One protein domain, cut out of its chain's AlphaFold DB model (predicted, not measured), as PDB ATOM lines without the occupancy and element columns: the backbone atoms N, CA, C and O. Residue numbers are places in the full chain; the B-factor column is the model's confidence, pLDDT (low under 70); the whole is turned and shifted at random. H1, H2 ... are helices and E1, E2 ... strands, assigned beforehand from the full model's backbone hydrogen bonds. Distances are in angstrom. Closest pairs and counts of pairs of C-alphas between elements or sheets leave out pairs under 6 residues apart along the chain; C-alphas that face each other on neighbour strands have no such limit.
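What this domain is: This is residues 6 to 139 of the 146 residues of an uncharacterized protein of Botryosphaeria parva (strain UCR-NP2) (UniProt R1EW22). Look first for a strongly twisted three-stranded antiparallel sheet, order E1, E2, E3, with the long helix H3 packed across one face: two layers, a sheet and a helix layer. H2 touches H3 beside the sheet, short H1 sits near E1, and two loops, residues 70 to 77 and 107 to 113, stick out. The printed part has 134 residues, under half in named elements: H1, H2, H3, E1, H4, E2, E3; the class is mixed. It is compact, with a radius of gyration of the C-alphas of 16.0 A and spans of 47 by 41 by 29 A.

How they stand to each other: Start with H1, residues 12 to 15, on the sheet of E1, residues 95 to 100, E2, residues 120 to 128, and E3, residues 131 to 138; its closest C-alphas to E1, Leu 15 and Gln 97, are 5.4 A apart. Residues 38 to 39 pair antiparallel with residues 95 to 96. H2, residues 44 to 51, only grazes the sheet with residues 44 to 47. H3, residues 55 to 69, touches H2 with residues 57 to 61 alone, closest C-alphas Ala 51 and Ala 58, 4.1 A. On the same face as H1, H3 is over E2 and E3 at a height over the sheet of 6.5 A; its closest C-alphas to E3 are Ile 64 and Gly 135, 4.1 A. H4, residues 113 to 116, is not on the sheet. Find N 97 and O 123, 2.9 A, between E1 and E2, and N 124 and O 135, 2.9 A, in the hairpin E2 and E3. Every O i to N i+4 pair is within hydrogen-bond range in H3, 2 of 4 in H2; H1 and H4 are too short for one.

Where its parts are: Find C-alpha 12 at (152.350, 132.953, 143.800), where H1 begins. H3 runs 20.9 A from C-alpha 55 at (159.463, 124.168, 158.462). E2 spans 25.1 A and E3 23.3 A, ending at C-alpha 138 at (148.278, 121.104, 149.264).

The domain as a whole: The C-alphas of Ser 87 and Pro 111 are farthest apart, 48.2 A. The printed part has no cut; the links H1 to H2, H3 to E1 and E1 to H4 are long. Look for pLDDT under 70 at residues 30 to 33, 69 to 84 and 100 to 120.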
ATOM      1  N   ALA A   6     165.365 130.894 151.005       93.69
ATOM      2  CA  ALA A   6     164.730 130.295 149.833       93.69
ATOM      3  C   ALA A   6     163.218 130.074 150.018       93.69
ATOM      4  O   ALA A   6     162.449 130.252 149.073       93.69
ATOM      5  N   CYS A   7     162.768 129.709 151.223       94.06
ATOM      6  CA  CYS A   7     161.347 129.545 151.525       94.06
ATOM      7  C   CYS A   7     160.630 130.887 151.687       94.06
ATOM      8  O   CYS A   7     159.473 131.001 151.291       94.06
ATOM      9  N   THR A   8     161.300 131.917 152.212       92.94
ATOM     10  CA  THR A   8     160.716 133.268 152.312       92.94
ATOM     11  C   THR A   8     160.451 133.906 150.947       92.94
ATOM     12  O   THR A   8     159.573 134.755 150.825       92.94
ATOM     13  N   ALA A   9     161.161 133.469 149.903       91.06
ATOM     14  CA  ALA A   9     160.960 133.935 148.534       91.06
ATOM     15  C   ALA A   9     159.764 133.268 147.821       91.06
ATOM     16  O   ALA A   9     159.427 133.657 146.699       91.06
ATOM     17  N   ILE A  10     159.120 132.266 148.437       89.06
ATOM     18  CA  ILE A  10     157.981 131.562 147.839       89.06
ATOM     19  C   ILE A  10     156.776 132.498 147.790       89.06
ATOM     20  O   ILE A  10     156.208 132.894 148.806       89.06
ATOM     21  N   ARG A  11     156.349 132.817 146.570       83.94
ATOM     22  CA  ARG A  11     155.183 133.655 146.284       83.94
ATOM     23  C   ARG A  11     154.476 133.150 145.037       83.94
ATOM     24  O   ARG A  11     155.108 132.577 144.151       83.94
ATOM     25  N   ILE A  12     153.170 133.401 144.939       80.50
ATOM     26  CA  ILE A  12     152.350 132.953 143.800       80.50
ATOM     27  C   ILE A  12     152.935 133.435 142.466       80.50
ATOM     28  O   ILE A  12     152.967 132.662 141.515       80.50
ATOM     29  N   THR A  13     153.435 134.672 142.402       79.38
ATOM     30  CA  THR A  13     154.037 135.222 141.180       79.38
ATOM     31  C   THR A  13     155.327 134.508 140.780       79.38
ATOM     32  O   THR A  13     155.540 134.289 139.597       79.38
ATOM     33  N   ALA A  14     156.147 134.076 141.743       84.56
ATOM     34  CA  ALA A  14     157.348 133.289 141.469       84.56
ATOM     35  C   ALA A  14     156.986 131.866 141.021       84.56
ATOM     36  O   ALA A  14     157.548 131.366 140.061       84.56
ATOM     37  N   LEU A  15     155.995 131.234 141.655       85.88
ATOM     38  CA  LEU A  15     155.514 129.895 141.286       85.88
ATOM     39  C   LEU A  15     154.813 129.838 139.915       85.88
ATOM     40  O   LEU A  15     154.594 128.743 139.394       85.88
ATOM     41  N   ALA A  16     154.410 130.989 139.376       82.44
ATOM     42  CA  ALA A  16     153.752 131.130 138.079       82.44
ATOM     43  C   ALA A  16     154.665 131.737 136.999       82.44
ATOM     44  O   ALA A  16     154.234 131.855 135.854       82.44
ATOM     45  N   ALA A  17     155.894 132.127 137.350       85.06
ATOM     46  CA  ALA A  17     156.858 132.659 136.395       85.06
ATOM     47  C   ALA A  17     157.315 131.562 135.429       85.06
ATOM     48  O   ALA A  17     157.383 130.393 135.804       85.06
ATOM     49  N   GLU A  18     157.617 131.933 134.188       89.81
ATOM     50  CA  GLU A  18     158.292 131.036 133.252       89.81
ATOM     51  C   GLU A  18     159.698 130.713 133.772       89.81
ATOM     52  O   GLU A  18     160.363 131.574 134.347       89.81
ATOM     53  N   ILE A  19     160.124 129.460 133.617       90.00
ATOM     54  CA  ILE A  19     161.487 129.042 133.942       90.00
ATOM     55  C   ILE A  19     162.311 129.131 132.665       90.00
ATOM     56  O   ILE A  19     162.007 128.438 131.694       90.00
ATOM     57  N   ASP A  20     163.362 129.944 132.699       87.75
ATOM     58  CA  ASP A  20     164.368 129.980 131.643       87.75
ATOM     59  C   ASP A  20     165.157 128.661 131.634       87.75
ATOM     60  O   ASP A  20     165.619 128.211 132.683       87.75
ATOM     61  N   ASP A  21     165.293 128.053 130.451       88.12
ATOM     62  CA  ASP A  21     166.020 126.791 130.218       88.12
ATOM     63  C   ASP A  21     165.661 125.664 131.219       88.12
ATOM     64  O   ASP A  21     166.490 125.213 132.018       88.12
ATOM     65  N   PRO A  22     164.389 125.218 131.249       89.75
ATOM     66  CA  PRO A  22     163.953 124.202 132.192       89.75
ATOM     67  C   PRO A  22     164.587 122.848 131.840       89.75
ATOM     68  O   PRO A  22     164.652 122.480 130.664       89.75
ATOM     69  N   PRO A  23     164.979 122.034 132.835       90.44
ATOM     70  CA  PRO A  23     165.490 120.705 132.544       90.44
ATOM     71  C   PRO A  23     164.402 119.842 131.896       90.44
ATOM     72  O   PRO A  23     163.226 119.927 132.254       90.44
ATOM     73  N   SER A  24     164.803 118.955 130.983       90.12
ATOM     74  CA  SER A  24     163.892 118.153 130.145       90.12
ATOM     75  C   SER A  24     162.906 117.274 130.924       90.12
ATOM     76  O   SER A  24     161.847 116.913 130.413       90.12
ATOM     77  N   TRP A  25     163.230 116.935 132.172       89.81
ATOM     78  CA  TRP A  25     162.385 116.144 133.062       89.81
ATOM     79  C   TRP A  25     161.311 116.958 133.802       89.81
ATOM     80  O   TRP A  25     160.437 116.360 134.439       89.81
ATOM     81  N   LEU A  26     161.368 118.295 133.766       90.81
ATOM     82  CA  LEU A  26     160.421 119.178 134.446       90.81
ATOM     83  C   LEU A  26     159.199 119.413 133.546       90.81
ATOM     84  O   LEU A  26     159.296 120.107 132.535       90.81
ATOM     85  N   PRO A  27     158.023 118.855 133.884       87.44
ATOM     86  CA  PRO A  27     156.882 118.924 132.989       87.44
ATOM     87  C   PRO A  27     156.260 120.328 132.977       87.44
ATOM     88  O   PRO A  27     156.185 120.986 134.026       87.44
ATOM     89  N   PRO A  28     155.693 120.768 131.841       82.94
ATOM     90  CA  PRO A  28     154.866 121.962 131.820       82.94
ATOM     91  C   PRO A  28     153.582 121.767 132.654       82.94
ATOM     92  O   PRO A  28     153.130 120.633 132.898       82.94
ATOM     93  N   PRO A  29     152.974 122.855 133.155       73.19
ATOM     94  CA  PRO A  29     151.584 122.872 133.605       73.19
ATOM     95  C   PRO A  29     150.662 122.200 132.577       73.19
ATOM     96  O   PRO A  29     150.859 122.383 131.384       73.19
ATOM     97  N   SER A  30     149.639 121.453 133.011       65.50
ATOM     98  CA  SER A  30     148.756 120.659 132.126       65.50
ATOM     99  C   SER A  30     148.007 121.461 131.044       65.50
ATOM    100  O   SER A  30     147.351 120.862 130.203       65.50
ATOM    101  N   GLU A  31     148.091 122.791 131.072       60.09
ATOM    102  CA  GLU A  31     147.443 123.724 130.141       60.09
ATOM    103  C   GLU A  31     148.442 124.731 129.525       60.09
ATOM    104  O   GLU A  31     148.024 125.673 128.860       60.09
ATOM    105  N   ALA A  32     149.755 124.577 129.750       65.81
ATOM    106  CA  ALA A  32     150.765 125.538 129.302       65.81
ATOM    107  C   ALA A  32     151.699 124.941 128.243       65.81
ATOM    108  O   ALA A  32     152.149 123.804 128.357       65.81
ATOM    109  N   SER A  33     152.042 125.750 127.238       69.75
ATOM    110  CA  SER A  33     153.072 125.426 126.240       69.75
ATOM    111  C   SER A  33     154.497 125.577 126.777       69.75
ATOM    112  O   SER A  33     155.445 125.131 126.136       69.75
ATOM    113  N   ARG A  34     154.655 126.214 127.942       82.44
ATOM    114  CA  ARG A  34     155.938 126.549 128.559       82.44
ATOM    115  C   ARG A  34     155.971 126.095 130.012       82.44
ATOM    116  O   ARG A  34     154.935 126.000 130.672       82.44
ATOM    117  N   VAL A  35     157.168 125.797 130.505       88.19
ATOM    118  CA  VAL A  35     157.372 125.367 131.887       88.19
ATOM    119  C   VAL A  35     157.364 126.594 132.793       88.19
ATOM    120  O   VAL A  35     158.161 127.508 132.614       88.19
ATOM    121  N   SER A  36     156.468 126.607 133.779       88.50
ATOM    122  CA  SER A  36     156.410 127.657 134.798       88.50
ATOM    123  C   SER A  36     156.694 127.094 136.185       88.50
ATOM    124  O   SER A  36     156.345 125.947 136.472       88.50
ATOM    125  N   GLY A  37     157.267 127.902 137.065       90.75
ATOM    126  CA  GLY A  37     157.604 127.537 138.432       90.75
ATOM    127  C   GLY A  37     158.691 128.434 139.005       90.75
ATOM    128  O   GLY A  37     159.099 129.417 138.400       90.75
ATOM    129  N   MET A  38     159.197 128.049 140.170       92.94
ATOM    130  CA  MET A  38     160.362 128.676 140.781       92.94
ATOM    131  C   MET A  38     161.436 127.641 141.089       92.94
ATOM    132  O   MET A  38     161.142 126.534 141.548       92.94
ATOM    133  N   ARG A  39     162.692 128.044 140.908       95.19
ATOM    134  CA  ARG A  39     163.841 127.381 141.522       95.19
ATOM    135  C   ARG A  39     163.846 127.715 143.014       95.19
ATOM    136  O   ARG A  39     163.827 128.886 143.380       95.19
ATOM    137  N   HIS A  40     163.833 126.696 143.864       95.38
ATOM    138  CA  HIS A  40     163.809 126.856 145.315       95.38
ATOM    139  C   HIS A  40     165.210 126.742 145.920       95.38
ATOM    140  O   HIS A  40     165.783 127.754 146.313       95.38
ATOM    141  N   LEU A  41     165.775 125.533 145.959       94.69
ATOM    142  CA  LEU A  41     167.175 125.309 146.325       94.69
ATOM    143  C   LEU A  41     168.007 125.096 145.065       94.69
ATOM    144  O   LEU A  41     167.526 124.539 144.078       94.69
ATOM    145  N   SER A  42     169.259 125.544 145.102       94.31
ATOM    146  CA  SER A  42     170.195 125.389 143.985       94.31
ATOM    147  C   SER A  42     170.815 124.001 143.905       94.31
ATOM    148  O   SER A  42     171.182 123.598 142.805       94.31
ATOM    149  N   ASP A  43     170.895 123.307 145.041       95.25
ATOM    150  CA  ASP A  43     171.400 121.945 145.189       95.25
ATOM    151  C   ASP A  43     170.441 121.160 146.096       95.25
ATOM    152  O   ASP A  43     170.229 121.522 147.256       95.25
ATOM    153  N   ALA A  44     169.839 120.101 145.560       95.19
ATOM    154  CA  ALA A  44     168.875 119.274 146.265       95.19
ATOM    155  C   ALA A  44     169.469 118.593 147.495       95.19
ATOM    156  O   ALA A  44     168.759 118.423 148.481       95.19
ATOM    157  N   ARG A  45     170.773 118.297 147.506       94.44
ATOM    158  CA  ARG A  45     171.459 117.681 148.656       94.44
ATOM    159  C   ARG A  45     171.433 118.562 149.909       94.44
ATOM    160  O   ARG A  45     171.651 118.071 151.010       94.44
ATOM    161  N   GLN A  46     171.126 119.853 149.764       94.75
ATOM    162  CA  GLN A  46     170.931 120.777 150.884       94.75
ATOM    163  C   GLN A  46     169.558 120.636 151.554       94.75
ATOM    164  O   GLN A  46     169.336 121.244 152.604       94.75
ATOM    165  N   LEU A  47     168.626 119.877 150.967       94.31
ATOM    166  CA  LEU A  47     167.265 119.741 151.479       94.31
ATOM    167  C   LEU A  47     167.218 119.175 152.907       94.31
ATOM    168  O   LEU A  47     166.589 119.842 153.724       94.31
ATOM    169  N   PRO A  48     167.905 118.066 153.265       92.50
ATOM    170  CA  PRO A  48     167.841 117.524 154.628       92.50
ATOM    171  C   PRO A  48     168.398 118.505 155.670       92.50
ATOM    172  O   PRO A  48     167.806 118.739 156.721       92.50
ATOM    173  N   VAL A  49     169.506 119.179 155.337       91.81
ATOM    174  CA  VAL A  49     170.115 120.206 156.200       91.81
ATOM    175  C   VAL A  49     169.170 121.399 156.381       91.81
ATOM    176  O   VAL A  49     169.012 121.922 157.485       91.81
ATOM    177  N   SER A  50     168.505 121.823 155.306       93.31
ATOM    178  CA  SER A  50     167.536 122.920 155.354       93.31
ATOM    179  C   SER A  50     166.275 122.521 156.121       93.31
ATOM    180  O   SER A  50     165.746 123.331 156.878       93.31
ATOM    181  N   ALA A  51     165.800 121.286 155.972       93.19
ATOM    182  CA  ALA A  51     164.615 120.762 156.644       93.19
ATOM    183  C   ALA A  51     164.776 120.703 158.168       93.19
ATOM    184  O   ALA A  51     163.836 121.043 158.887       93.19
ATOM    185  N   ALA A  52     165.985 120.421 158.664       90.75
ATOM    186  CA  ALA A  52     166.286 120.431 160.097       90.75
ATOM    187  C   ALA A  52     166.010 121.788 160.780       90.75
ATOM    188  O   ALA A  52     165.771 121.846 161.985       90.75
ATOM    189  N   THR A  53     166.024 122.896 160.028       92.44
ATOM    190  CA  THR A  53     165.841 124.254 160.579       92.44
ATOM    191  C   THR A  53     164.659 125.016 159.975       92.44
ATOM    192  O   THR A  53     164.136 125.942 160.610       92.44
ATOM    193  N   CYS A  54     164.181 124.603 158.796       94.81
ATOM    194  CA  CYS A  54     163.115 125.249 158.046       94.81
ATOM    195  C   CYS A  54     161.863 124.379 157.921       94.81
ATOM    196  O   CYS A  54     161.862 123.347 157.251       94.81
ATOM    197  N   SER A  55     160.750 124.872 158.474       92.56
ATOM    198  CA  SER A  55     159.463 124.168 158.462       92.56
ATOM    199  C   SER A  55     158.941 123.874 157.054       92.56
ATOM    200  O   SER A  55     158.360 122.819 156.825       92.56
ATOM    201  N   PHE A  56     159.158 124.767 156.087       92.88
ATOM    202  CA  PHE A  56     158.695 124.529 154.721       92.88
ATOM    203  C   PHE A  56     159.614 123.569 153.948       92.88
ATOM    204  O   PHE A  56     159.113 122.757 153.175       92.88
ATOM    205  N   CYS A  57     160.930 123.575 154.194       95.19
ATOM    206  CA  CYS A  57     161.818 122.531 153.669       95.19
ATOM    207  C   CYS A  57     161.470 121.152 154.253       95.19
ATOM    208  O   CYS A  57     161.433 120.184 153.501       95.19
ATOM    209  N   ALA A  58     161.117 121.075 155.539       93.06
ATOM    210  CA  ALA A  58     160.617 119.842 156.150       93.06
ATOM    211  C   ALA A  58     159.301 119.366 155.507       93.06
ATOM    212  O   ALA A  58     159.118 118.176 155.265       93.06
ATOM    213  N   LEU A  59     158.394 120.286 155.144       92.12
ATOM    214  CA  LEU A  59     157.191 119.940 154.375       92.12
ATOM    215  C   LEU A  59     157.514 119.429 152.965       92.12
ATOM    216  O   LEU A  59     156.841 118.521 152.483       92.12
ATOM    217  N   ILE A  60     158.517 120.004 152.298       94.06
ATOM    218  CA  ILE A  60     158.993 119.528 150.993       94.06
ATOM    219  C   ILE A  60     159.518 118.095 151.111       94.06
ATOM    220  O   ILE A  60     159.100 117.233 150.340       94.06
ATOM    221  N   GLU A  61     160.389 117.845 152.086       92.81
ATOM    222  CA  GLU A  61     160.939 116.523 152.384       92.81
ATOM    223  C   GLU A  61     159.826 115.506 152.665       92.81
ATOM    224  O   GLU A  61     159.710 114.504 151.957       92.81
ATOM    225  N   ALA A  62     158.921 115.812 153.597       89.50
ATOM    226  CA  ALA A  62     157.788 114.950 153.922       89.50
ATOM    227  C   ALA A  62     156.887 114.669 152.706       89.50
ATOM    228  O   ALA A  62     156.443 113.538 152.505       89.50
ATOM    229  N   ALA A  63     156.632 115.670 151.858       89.69
ATOM    230  CA  ALA A  63     155.799 115.508 150.668       89.69
ATOM    231  C   ALA A  63     156.434 114.583 149.617       89.69
ATOM    232  O   ALA A  63     155.712 113.894 148.891       89.69
ATOM    233  N   ILE A  64     157.765 114.575 149.513       90.31
ATOM    234  CA  ILE A  64     158.507 113.657 148.641       90.31
ATOM    235  C   ILE A  64     158.429 112.238 149.196       90.31
ATOM    236  O   ILE A  64     158.066 111.320 148.460       90.31
ATOM    237  N   LEU A  65     158.715 112.078 150.490       85.94
ATOM    238  CA  LEU A  65     158.670 110.788 151.176       85.94
ATOM    239  C   LEU A  65     157.283 110.150 151.055       85.94
ATOM    240  O   LEU A  65     157.162 109.007 150.622       85.94
ATOM    241  N   GLN A  66     156.224 110.916 151.321       81.69
ATOM    242  CA  GLN A  66     154.848 110.433 151.212       81.69
ATOM    243  C   GLN A  66     154.515 109.939 149.797       81.69
ATOM    244  O   GLN A  66     153.945 108.862 149.630       81.69
ATOM    245  N   ASN A  67     154.863 110.712 148.766       81.00
ATOM    246  CA  ASN A  67     154.546 110.348 147.387       81.00
ATOM    247  C   ASN A  67     155.395 109.169 146.881       81.00
ATOM    248  O   ASN A  67     154.943 108.417 146.021       81.00
ATOM    249  N   TYR A  68     156.607 108.991 147.408       72.44
ATOM    250  CA  TYR A  68     157.431 107.822 147.115       72.44
ATOM    251  C   TYR A  68     156.855 106.556 147.766       72.44
ATOM    252  O   TYR A  68     156.646 105.563 147.075       72.44
ATOM    253  N   CYS A  69     156.501 106.613 149.056       63.47
ATOM    254  CA  CYS A  69     155.937 105.476 149.791       63.47
ATOM    255  C   CYS A  69     154.594 104.999 149.219       63.47
ATOM    256  O   CYS A  69     154.370 103.800 149.117       63.47
ATOM    257  N   CYS A  70     153.714 105.905 148.779       57.06
ATOM    258  CA  CYS A  70     152.433 105.513 148.176       57.06
ATOM    259  C   CYS A  70     152.564 104.800 146.815       57.06
ATOM    260  O   CYS A  70     151.595 104.190 146.369       57.06
ATOM    261  N   ASN A  71     153.723 104.874 146.152       53.50
ATOM    262  CA  ASN A  71     153.986 104.160 144.896       53.50
ATOM    263  C   ASN A  71     154.656 102.791 145.112       53.50
ATOM    264  O   ASN A  71     154.850 102.057 144.144       53.50
ATOM    265  N   LEU A  72     155.010 102.438 146.351       52.84
ATOM    266  CA  LEU A  72     155.558 101.131 146.700       52.84
ATOM    267  C   LEU A  72     154.399 100.198 147.069       52.84
ATOM    268  O   LEU A  72     153.881 100.229 148.177       52.84
ATOM    269  N   THR A  73     153.973  99.365 146.125       45.12
ATOM    270  CA  THR A  73     152.924  98.343 146.304       45.12
ATOM    271  C   THR A  73     153.431  97.086 147.027       45.12
ATOM    272  O   THR A  73     153.048  95.978 146.670       45.12
ATOM    273  N   SER A  74     154.359  97.226 147.974       44.38
ATOM    274  CA  SER A  74     155.015  96.095 148.637       44.38
ATOM    275  C   SER A  74     154.541  95.991 150.086       44.38
ATOM    276  O   SER A  74     154.577  96.980 150.811       44.38
ATOM    277  N   ASP A  75     154.107  94.790 150.482       48.97
ATOM    278  CA  ASP A  75     153.670  94.415 151.838       48.97
ATOM    279  C   ASP A  75     154.799  94.445 152.893       48.97
ATOM    280  O   ASP A  75     154.581  94.058 154.042       48.97
ATOM    281  N   ASP A  76     156.000  94.914 152.542       43.78
ATOM    282  CA  ASP A  76     157.079  95.088 153.508       43.78
ATOM    283  C   ASP A  76     156.907  96.402 154.288       43.78
ATOM    284  O   ASP A  76     156.781  97.479 153.689       43.78
ATOM    285  N   PRO A  77     156.935  96.365 155.635       43.19
ATOM    286  CA  PRO A  77     156.920  97.574 156.435       43.19
ATOM    287  C   PRO A  77     158.161  98.403 156.099       43.19
ATOM    288  O   PRO A  77     159.297  98.006 156.356       43.19
ATOM    289  N   LEU A  78     157.920  99.570 155.510       47.53
ATOM    290  CA  LEU A  78     158.930 100.555 155.147       47.53
ATOM    291  C   LEU A  78     159.680 101.026 156.401       47.53
ATOM    292  O   LEU A  78     159.290 102.010 157.028       47.53
ATOM    293  N   SER A  79     160.778 100.355 156.757       44.41
ATOM    294  CA  SER A  79     161.753 100.871 157.720       44.41
ATOM    295  C   SER A  79     162.558 101.983 157.045       44.41
ATOM    296  O   SER A  79     163.693 101.791 156.605       44.41
ATOM    297  N   TRP A  80     161.947 103.152 156.874       53.19
ATOM    298  CA  TRP A  80     162.710 104.344 156.533       53.19
ATOM    299  C   TRP A  80     163.355 104.844 157.811       53.19
ATOM    300  O   TRP A  80     162.743 105.569 158.588       53.19
ATOM    301  N   ASP A  81     164.606 104.443 158.009       51.12
ATOM    302  CA  ASP A  81     165.523 105.290 158.750       51.12
ATOM    303  C   ASP A  81     165.570 106.635 158.013       51.12
ATOM    304  O   ASP A  81     165.808 106.688 156.800       51.12
ATOM    305  N   GLU A  82     165.364 107.735 158.734       49.88
ATOM    306  CA  GLU A  82     165.486 109.111 158.229       49.88
ATOM    307  C   GLU A  82     166.836 109.366 157.508       49.88
ATOM    308  O   GLU A  82     166.979 110.312 156.736       49.88
ATOM    309  N   ALA A  83     167.812 108.465 157.668       50.19
ATOM    310  CA  ALA A  83     169.100 108.438 156.981       50.19
ATOM    311  C   ALA A  83     169.041 108.223 155.445       50.19
ATOM    312  O   ALA A  83     170.050 108.417 154.766       50.19
ATOM    313  N   GLY A  84     167.901 107.819 154.870       67.31
ATOM    314  CA  GLY A  84     167.833 107.330 153.483       67.31
ATOM    315  C   GLY A  84     167.627 108.370 152.372       67.31
ATOM    316  O   GLY A  84     167.938 108.080 151.216       67.31
ATOM    317  N   LEU A  85     167.093 109.564 152.666       78.25
ATOM    318  CA  LEU A  85     166.802 110.536 151.600       78.25
ATOM    319  C   LEU A  85     168.086 111.172 151.061       78.25
ATOM    320  O   LEU A  85     168.263 111.247 149.849       78.25
ATOM    321  N   GLY A  86     168.997 111.584 151.947       81.06
ATOM    322  CA  GLY A  86     170.214 112.311 151.572       81.06
ATOM    323  C   GLY A  86     171.099 111.572 150.563       81.06
ATOM    324  O   GLY A  86     171.644 112.206 149.664       81.06
ATOM    325  N   SER A  87     171.192 110.241 150.649       84.19
ATOM    326  CA  SER A  87     171.983 109.410 149.725       84.19
ATOM    327  C   SER A  87     171.358 109.254 148.336       84.19
ATOM    328  O   SER A  87     172.039 108.842 147.401       84.19
ATOM    329  N   ARG A  88     170.072 109.590 148.185       86.50
ATOM    330  CA  ARG A  88     169.328 109.489 146.923       86.50
ATOM    331  C   ARG A  88     169.259 110.807 146.168       86.50
ATOM    332  O   ARG A  88     168.898 110.799 144.996       86.50
ATOM    333  N   LEU A  89     169.556 111.931 146.819       92.19
ATOM    334  CA  LEU A  89     169.505 113.251 146.194       92.19
ATOM    335  C   LEU A  89     170.719 113.449 145.285       92.19
ATOM    336  O   LEU A  89     171.857 113.225 145.692       92.19
ATOM    337  N   ALA A  90     170.462 113.890 144.057       93.50
ATOM    338  CA  ALA A  90     171.511 114.259 143.117       93.50
ATOM    339  C   ALA A  90     171.841 115.748 143.244       93.50
ATOM    340  O   ALA A  90     171.100 116.524 143.855       93.50
ATOM    341  N   ASP A  91     172.961 116.155 142.658       94.38
ATOM    342  CA  ASP A  91     173.231 117.565 142.446       94.38
ATOM    343  C   ASP A  91     172.183 118.183 141.507       94.38
ATOM    344  O   ASP A  91     171.642 117.549 140.601       94.38
ATOM    345  N   GLY A  92     171.876 119.453 141.758       93.88
ATOM    346  CA  GLY A  92     170.981 120.238 140.918       93.88
ATOM    347  C   GLY A  92     169.787 120.844 141.655       93.88
ATOM    348  O   GLY A  92     169.552 120.578 142.835       93.88
ATOM    349  N   PRO A  93     169.033 121.714 140.971       95.94
ATOM    350  CA  PRO A  93     168.022 122.541 141.609       95.94
ATOM    351  C   PRO A  93     166.718 121.813 141.939       95.94
ATOM    352  O   PRO A  93     166.220 120.995 141.167       95.94
ATOM    353  N   ILE A  94     166.101 122.219 143.052       96.56
ATOM    354  CA  ILE A  94     164.712 121.882 143.380       96.56
ATOM    355  C   ILE A  94     163.785 122.871 142.685       96.56
ATOM    356  O   ILE A  94     163.952 124.084 142.841       96.56
ATOM    357  N   TYR A  95     162.759 122.364 142.003       96.38
ATOM    358  CA  TYR A  95     161.718 123.192 141.400       96.38
ATOM    359  C   TYR A  95     160.382 123.031 142.108       96.38
ATOM    360  O   TYR A  95     159.953 121.927 142.446       96.38
ATOM    361  N   LEU A  96     159.700 124.158 142.278       94.50
ATOM    362  CA  LEU A  96     158.342 124.234 142.792       94.50
ATOM    363  C   LEU A  96     157.436 124.794 141.701       94.50
ATOM    364  O   LEU A  96     157.734 125.833 141.115       94.50
ATOM    365  N   GLN A  97     156.312 124.134 141.442       90.69
ATOM    366  CA  GLN A  97     155.337 124.588 140.456       90.69
ATOM    367  C   GLN A  97     153.960 124.721 141.077       90.69
ATOM    368  O   GLN A  97     153.514 123.854 141.833       90.69
ATOM    369  N   LEU A  98     153.245 125.768 140.681       85.31
ATOM    370  CA  LEU A  98     151.834 125.871 140.994       85.31
ATOM    371  C   LEU A  98     151.034 124.873 140.152       85.31
ATOM    372  O   LEU A  98     151.113 124.864 138.925       85.31
ATOM    373  N   ARG A  99     150.229 124.040 140.803       78.75
ATOM    374  CA  ARG A  99     149.305 123.111 140.147       78.75
ATOM    375  C   ARG A  99     147.899 123.312 140.696       78.75
ATOM    376  O   ARG A  99     147.721 123.744 141.832       78.75
ATOM    377  N   ARG A 100     146.880 122.980 139.905       68.31
ATOM    378  CA  ARG A 100     145.518 122.840 140.438       68.31
ATOM    379  C   ARG A 100     145.499 121.632 141.379       68.31
ATOM    380  O   ARG A 100     146.100 120.605 141.053       68.31
ATOM    381  N   ASN A 101     144.827 121.730 142.528       61.75
ATOM    382  CA  ASN A 101     144.490 120.531 143.289       61.75
ATOM    383  C   ASN A 101     143.654 119.642 142.362       61.75
ATOM    384  O   ASN A 101     142.567 120.027 141.943       61.75
ATOM    385  N   GLY A 102     144.180 118.473 142.000       48.25
ATOM    386  CA  GLY A 102     143.470 117.473 141.201       48.25
ATOM    387  C   GLY A 102     142.373 116.789 142.014       48.25
ATOM    388  O   GLY A 102     142.375 115.567 142.129       48.25
ATOM    389  N   VAL A 103     141.493 117.562 142.652       46.31
ATOM    390  CA  VAL A 103     140.342 117.016 143.363       46.31
ATOM    391  C   VAL A 103     139.427 116.428 142.293       46.31
ATOM    392  O   VAL A 103     138.907 117.149 141.438       46.31
ATOM    393  N   GLY A 104     139.294 115.100 142.290       41.06
ATOM    394  CA  GLY A 104     138.298 114.405 141.483       41.06
ATOM    395  C   GLY A 104     136.912 115.021 141.694       41.06
ATOM    396  O   GLY A 104     136.658 115.621 142.735       41.06
ATOM    397  N   ARG A 105     136.053 114.904 140.673       41.31
ATOM    398  CA  ARG A 105     134.687 115.459 140.587       41.31
ATOM    399  C   ARG A 105     134.046 115.745 141.958       41.31
ATOM    400  O   ARG A 105     133.821 114.822 142.737       41.31
ATOM    401  N   ILE A 106     133.704 117.012 142.210       45.12
ATOM    402  CA  ILE A 106     132.950 117.437 143.404       45.12
ATOM    403  C   ILE A 106     131.648 116.626 143.489       45.12
ATOM    404  O   ILE A 106     130.920 116.566 142.489       45.12
ATOM    405  N   PRO A 107     131.265 116.086 144.657       42.44
ATOM    406  CA  PRO A 107     129.875 115.735 144.907       42.44
ATOM    407  C   PRO A 107     129.027 117.008 144.779       42.44
ATOM    408  O   PRO A 107     129.273 117.991 145.475       42.44
ATOM    409  N   LYS A 108     128.028 117.002 143.890       46.12
ATOM    410  CA  LYS A 108     127.185 118.154 143.491       46.12
ATOM    411  C   LYS A 108     126.414 118.874 144.625       46.12
ATOM    412  O   LYS A 108     125.602 119.740 144.335       46.12
ATOM    413  N   GLN A 109     126.613 118.528 145.897       46.97
ATOM    414  CA  GLN A 109     125.713 118.874 147.004       46.97
ATOM    415  C   GLN A 109     126.234 119.930 147.998       46.97
ATOM    416  O   GLN A 109     125.624 120.102 149.048       46.97
ATOM    417  N   ARG A 110     127.320 120.666 147.722       50.56
ATOM    418  CA  ARG A 110     127.783 121.736 148.634       50.56
ATOM    419  C   ARG A 110     127.712 123.125 147.985       50.56
ATOM    420  O   ARG A 110     128.555 123.415 147.138       50.56
ATOM    421  N   PRO A 111     126.774 124.002 148.409       48.25
ATOM    422  CA  PRO A 111     126.546 125.315 147.792       48.25
ATOM    423  C   PRO A 111     127.724 126.299 147.873       48.25
ATOM    424  O   PRO A 111     127.728 127.278 147.143       48.25
ATOM    425  N   ASN A 112     128.751 126.020 148.687       45.81
ATOM    426  CA  ASN A 112     129.949 126.860 148.836       45.81
ATOM    427  C   ASN A 112     131.262 126.143 148.470       45.81
ATOM    428  O   ASN A 112     132.343 126.692 148.678       45.81
ATOM    429  N   ALA A 113     131.195 124.940 147.882       48.81
ATOM    430  CA  ALA A 113     132.393 124.190 147.494       48.81
ATOM    431  C   ALA A 113     133.292 125.007 146.555       48.81
ATOM    432  O   ALA A 113     134.503 124.993 146.695       48.81
ATOM    433  N   HIS A 114     132.723 125.809 145.656       41.81
ATOM    434  CA  HIS A 114     133.497 126.559 144.665       41.81
ATOM    435  C   HIS A 114     134.504 127.569 145.268       41.81
ATOM    436  O   HIS A 114     135.530 127.841 144.641       41.81
ATOM    437  N   ALA A 115     134.247 128.087 146.478       41.50
ATOM    438  CA  ALA A 115     135.150 128.991 147.201       41.50
ATOM    439  C   ALA A 115     136.242 128.237 147.989       41.50
ATOM    440  O   ALA A 115     137.376 128.702 148.074       41.50
ATOM    441  N   GLU A 116     135.943 127.028 148.473       44.34
ATOM    442  CA  GLU A 116     136.919 126.097 149.072       44.34
ATOM    443  C   GLU A 116     137.829 125.429 148.009       44.34
ATOM    444  O   GLU A 116     138.836 124.800 148.339       44.34
ATOM    445  N   TRP A 117     137.489 125.558 146.717       41.66
ATOM    446  CA  TRP A 117     137.994 124.724 145.616       41.66
ATOM    447  C   TRP A 117     139.059 125.331 144.698       41.66
ATOM    448  O   TRP A 117     139.585 124.623 143.839       41.66
ATOM    449  N   LEU A 118     139.489 126.577 144.898       45.94
ATOM    450  CA  LEU A 118     140.713 127.090 144.253       45.94
ATOM    451  C   LEU A 118     141.976 126.704 145.041       45.94
ATOM    452  O   LEU A 118     142.952 127.452 145.095       45.94
ATOM    453  N   GLY A 119     141.967 125.518 145.654       51.88
ATOM    454  CA  GLY A 119     143.133 124.951 146.308       51.88
ATOM    455  C   GLY A 119     144.241 124.751 145.277       51.88
ATOM    456  O   GLY A 119     144.155 123.917 144.373       51.88
ATOM    457  N   LYS A 120     145.276 125.572 145.375       65.56
ATOM    458  CA  LYS A 120     146.498 125.411 144.599       65.56
ATOM    459  C   LYS A 120     147.353 124.367 145.321       65.56
ATOM    460  O   LYS A 120     147.485 124.401 146.538       65.56
ATOM    461  N   ALA A 121     147.918 123.420 144.594       81.25
ATOM    462  CA  ALA A 121     149.002 122.597 145.102       81.25
ATOM    463  C   ALA A 121     150.329 123.223 144.689       81.25
ATOM    464  O   ALA A 121     150.442 123.809 143.612       81.25
ATOM    465  N   ILE A 122     151.346 123.023 145.512       88.44
ATOM    466  CA  ILE A 122     152.730 123.143 145.083       88.44
ATOM    467  C   ILE A 122     153.192 121.734 144.728       88.44
ATOM    468  O   ILE A 122     153.262 120.855 145.589       88.44
ATOM    469  N   ALA A 123     153.450 121.502 143.446       91.00
ATOM    470  CA  ALA A 123     154.193 120.329 143.016       91.00
ATOM    471  C   ALA A 123     155.680 120.586 143.246       91.00
ATOM    472  O   ALA A 123     156.194 121.642 142.879       91.00
ATOM    473  N   VAL A 124     156.342 119.617 143.860       94.62
ATOM    474  CA  VAL A 124     157.769 119.640 144.159       94.62
ATOM    475  C   VAL A 124     158.457 118.657 143.224       94.62
ATOM    476  O   VAL A 124     158.003 117.519 143.103       94.62
ATOM    477  N   TYR A 125     159.548 119.083 142.598       95.56
ATOM    478  CA  TYR A 125     160.414 118.238 141.786       95.56
ATOM    479  C   TYR A 125     161.843 118.345 142.302       95.56
ATOM    480  O   TYR A 125     162.396 119.445 142.373       95.56
ATOM    481  N   VAL A 126     162.419 117.206 142.673       95.56
ATOM    482  CA  VAL A 126     163.745 117.116 143.280       95.56
ATOM    483  C   VAL A 126     164.602 116.134 142.485       95.56
ATOM    484  O   VAL A 126     164.184 114.984 142.321       95.56
ATOM    485  N   PRO A 127     165.771 116.553 141.973       95.00
ATOM    486  CA  PRO A 127     166.685 115.651 141.288       95.00
ATOM    487  C   PRO A 127     167.214 114.585 142.253       95.00
ATOM    488  O   PRO A 127     167.570 114.864 143.400       95.00
ATOM    489  N   ALA A 128     167.245 113.351 141.772       92.38
ATOM    490  CA  ALA A 128     167.721 112.182 142.489       92.38
ATOM    491  C   ALA A 128     168.655 111.365 141.596       92.38
ATOM    492  O   ALA A 128     168.618 111.492 140.374       92.38
ATOM    493  N   VAL A 129     169.477 110.515 142.209       90.25
ATOM    494  CA  VAL A 129     170.461 109.676 141.503       90.25
ATOM    495  C   VAL A 129     169.789 108.839 140.405       90.25
ATOM    496  O   VAL A 129     170.296 108.766 139.290       90.25
ATOM    497  N   ASP A 130     168.594 108.313 140.686       86.56
ATOM    498  CA  ASP A 130     167.829 107.458 139.768       86.56
ATOM    499  C   ASP A 130     166.701 108.203 139.021       86.56
ATOM    500  O   ASP A 130     165.750 107.589 138.533       86.56
ATOM    501  N   GLY A 131     166.753 109.541 138.949       90.06
ATOM    502  CA  GLY A 131     165.790 110.347 138.191       90.06
ATOM    503  C   GLY A 131     165.260 111.559 138.952       90.06
ATOM    504  O   GLY A 131     166.013 112.435 139.361       90.06
ATOM    505  N   VAL A 132     163.934 111.669 139.092       92.81
ATOM    506  CA  VAL A 132     163.293 112.831 139.732       92.81
ATOM    507  C   VAL A 132     162.271 112.376 140.754       92.81
ATOM    508  O   VAL A 132     161.254 111.764 140.418       92.81
ATOM    509  N   LEU A 133     162.507 112.753 142.005       92.50
ATOM    510  CA  LEU A 133     161.542 112.609 143.076       92.50
ATOM    511  C   LEU A 133     160.488 113.705 142.969       92.50
ATOM    512  O   LEU A 133     160.771 114.864 142.659       92.50
ATOM    513  N   ARG A 134     159.239 113.325 143.222       92.00
ATOM    514  CA  ARG A 134     158.091 114.224 143.123       92.00
ATOM    515  C   ARG A 134     157.381 114.271 144.458       92.00
ATOM    516  O   ARG A 134     157.193 113.232 145.077       92.00
ATOM    517  N   GLY A 135     156.946 115.456 144.854       90.00
ATOM    518  CA  GLY A 135     156.112 115.675 146.029       90.00
ATOM    519  C   GLY A 135     154.942 116.593 145.702       90.00
ATOM    520  O   GLY A 135     154.913 117.261 144.661       90.00
ATOM    521  N   ARG A 136     153.950 116.637 146.590       88.31
ATOM    522  CA  ARG A 136     152.817 117.558 146.456       88.31
ATOM    523  C   ARG A 136     152.407 118.118 147.810       88.31
ATOM    524  O   ARG A 136     151.953 117.378 148.671       88.31
ATOM    525  N   ILE A 137     152.471 119.437 147.942       87.56
ATOM    526  CA  ILE A 137     152.005 120.176 149.117       87.56
ATOM    527  C   ILE A 137     150.670 120.825 148.758       87.56
ATOM    528  O   ILE A 137     150.590 121.605 147.809       87.56
ATOM    529  N   ARG A 138     149.598 120.493 149.480       82.38
ATOM    530  CA  ARG A 138     148.278 121.104 149.264       82.38
ATOM    531  C   ARG A 138     148.205 122.427 150.015       82.38
ATOM    532  O   ARG A 138     148.445 122.454 151.217       82.38
ATOM    533  N   LEU A 139     147.841 123.502 149.319       72.50
ATOM    534  CA  LEU A 139     147.515 124.769 149.960       72.50
ATOM    535  C   LEU A 139     146.011 124.801 150.199       72.50
ATOM    536  O   LEU A 139     145.215 124.685 149.261       72.50
TER     537      LEU A 139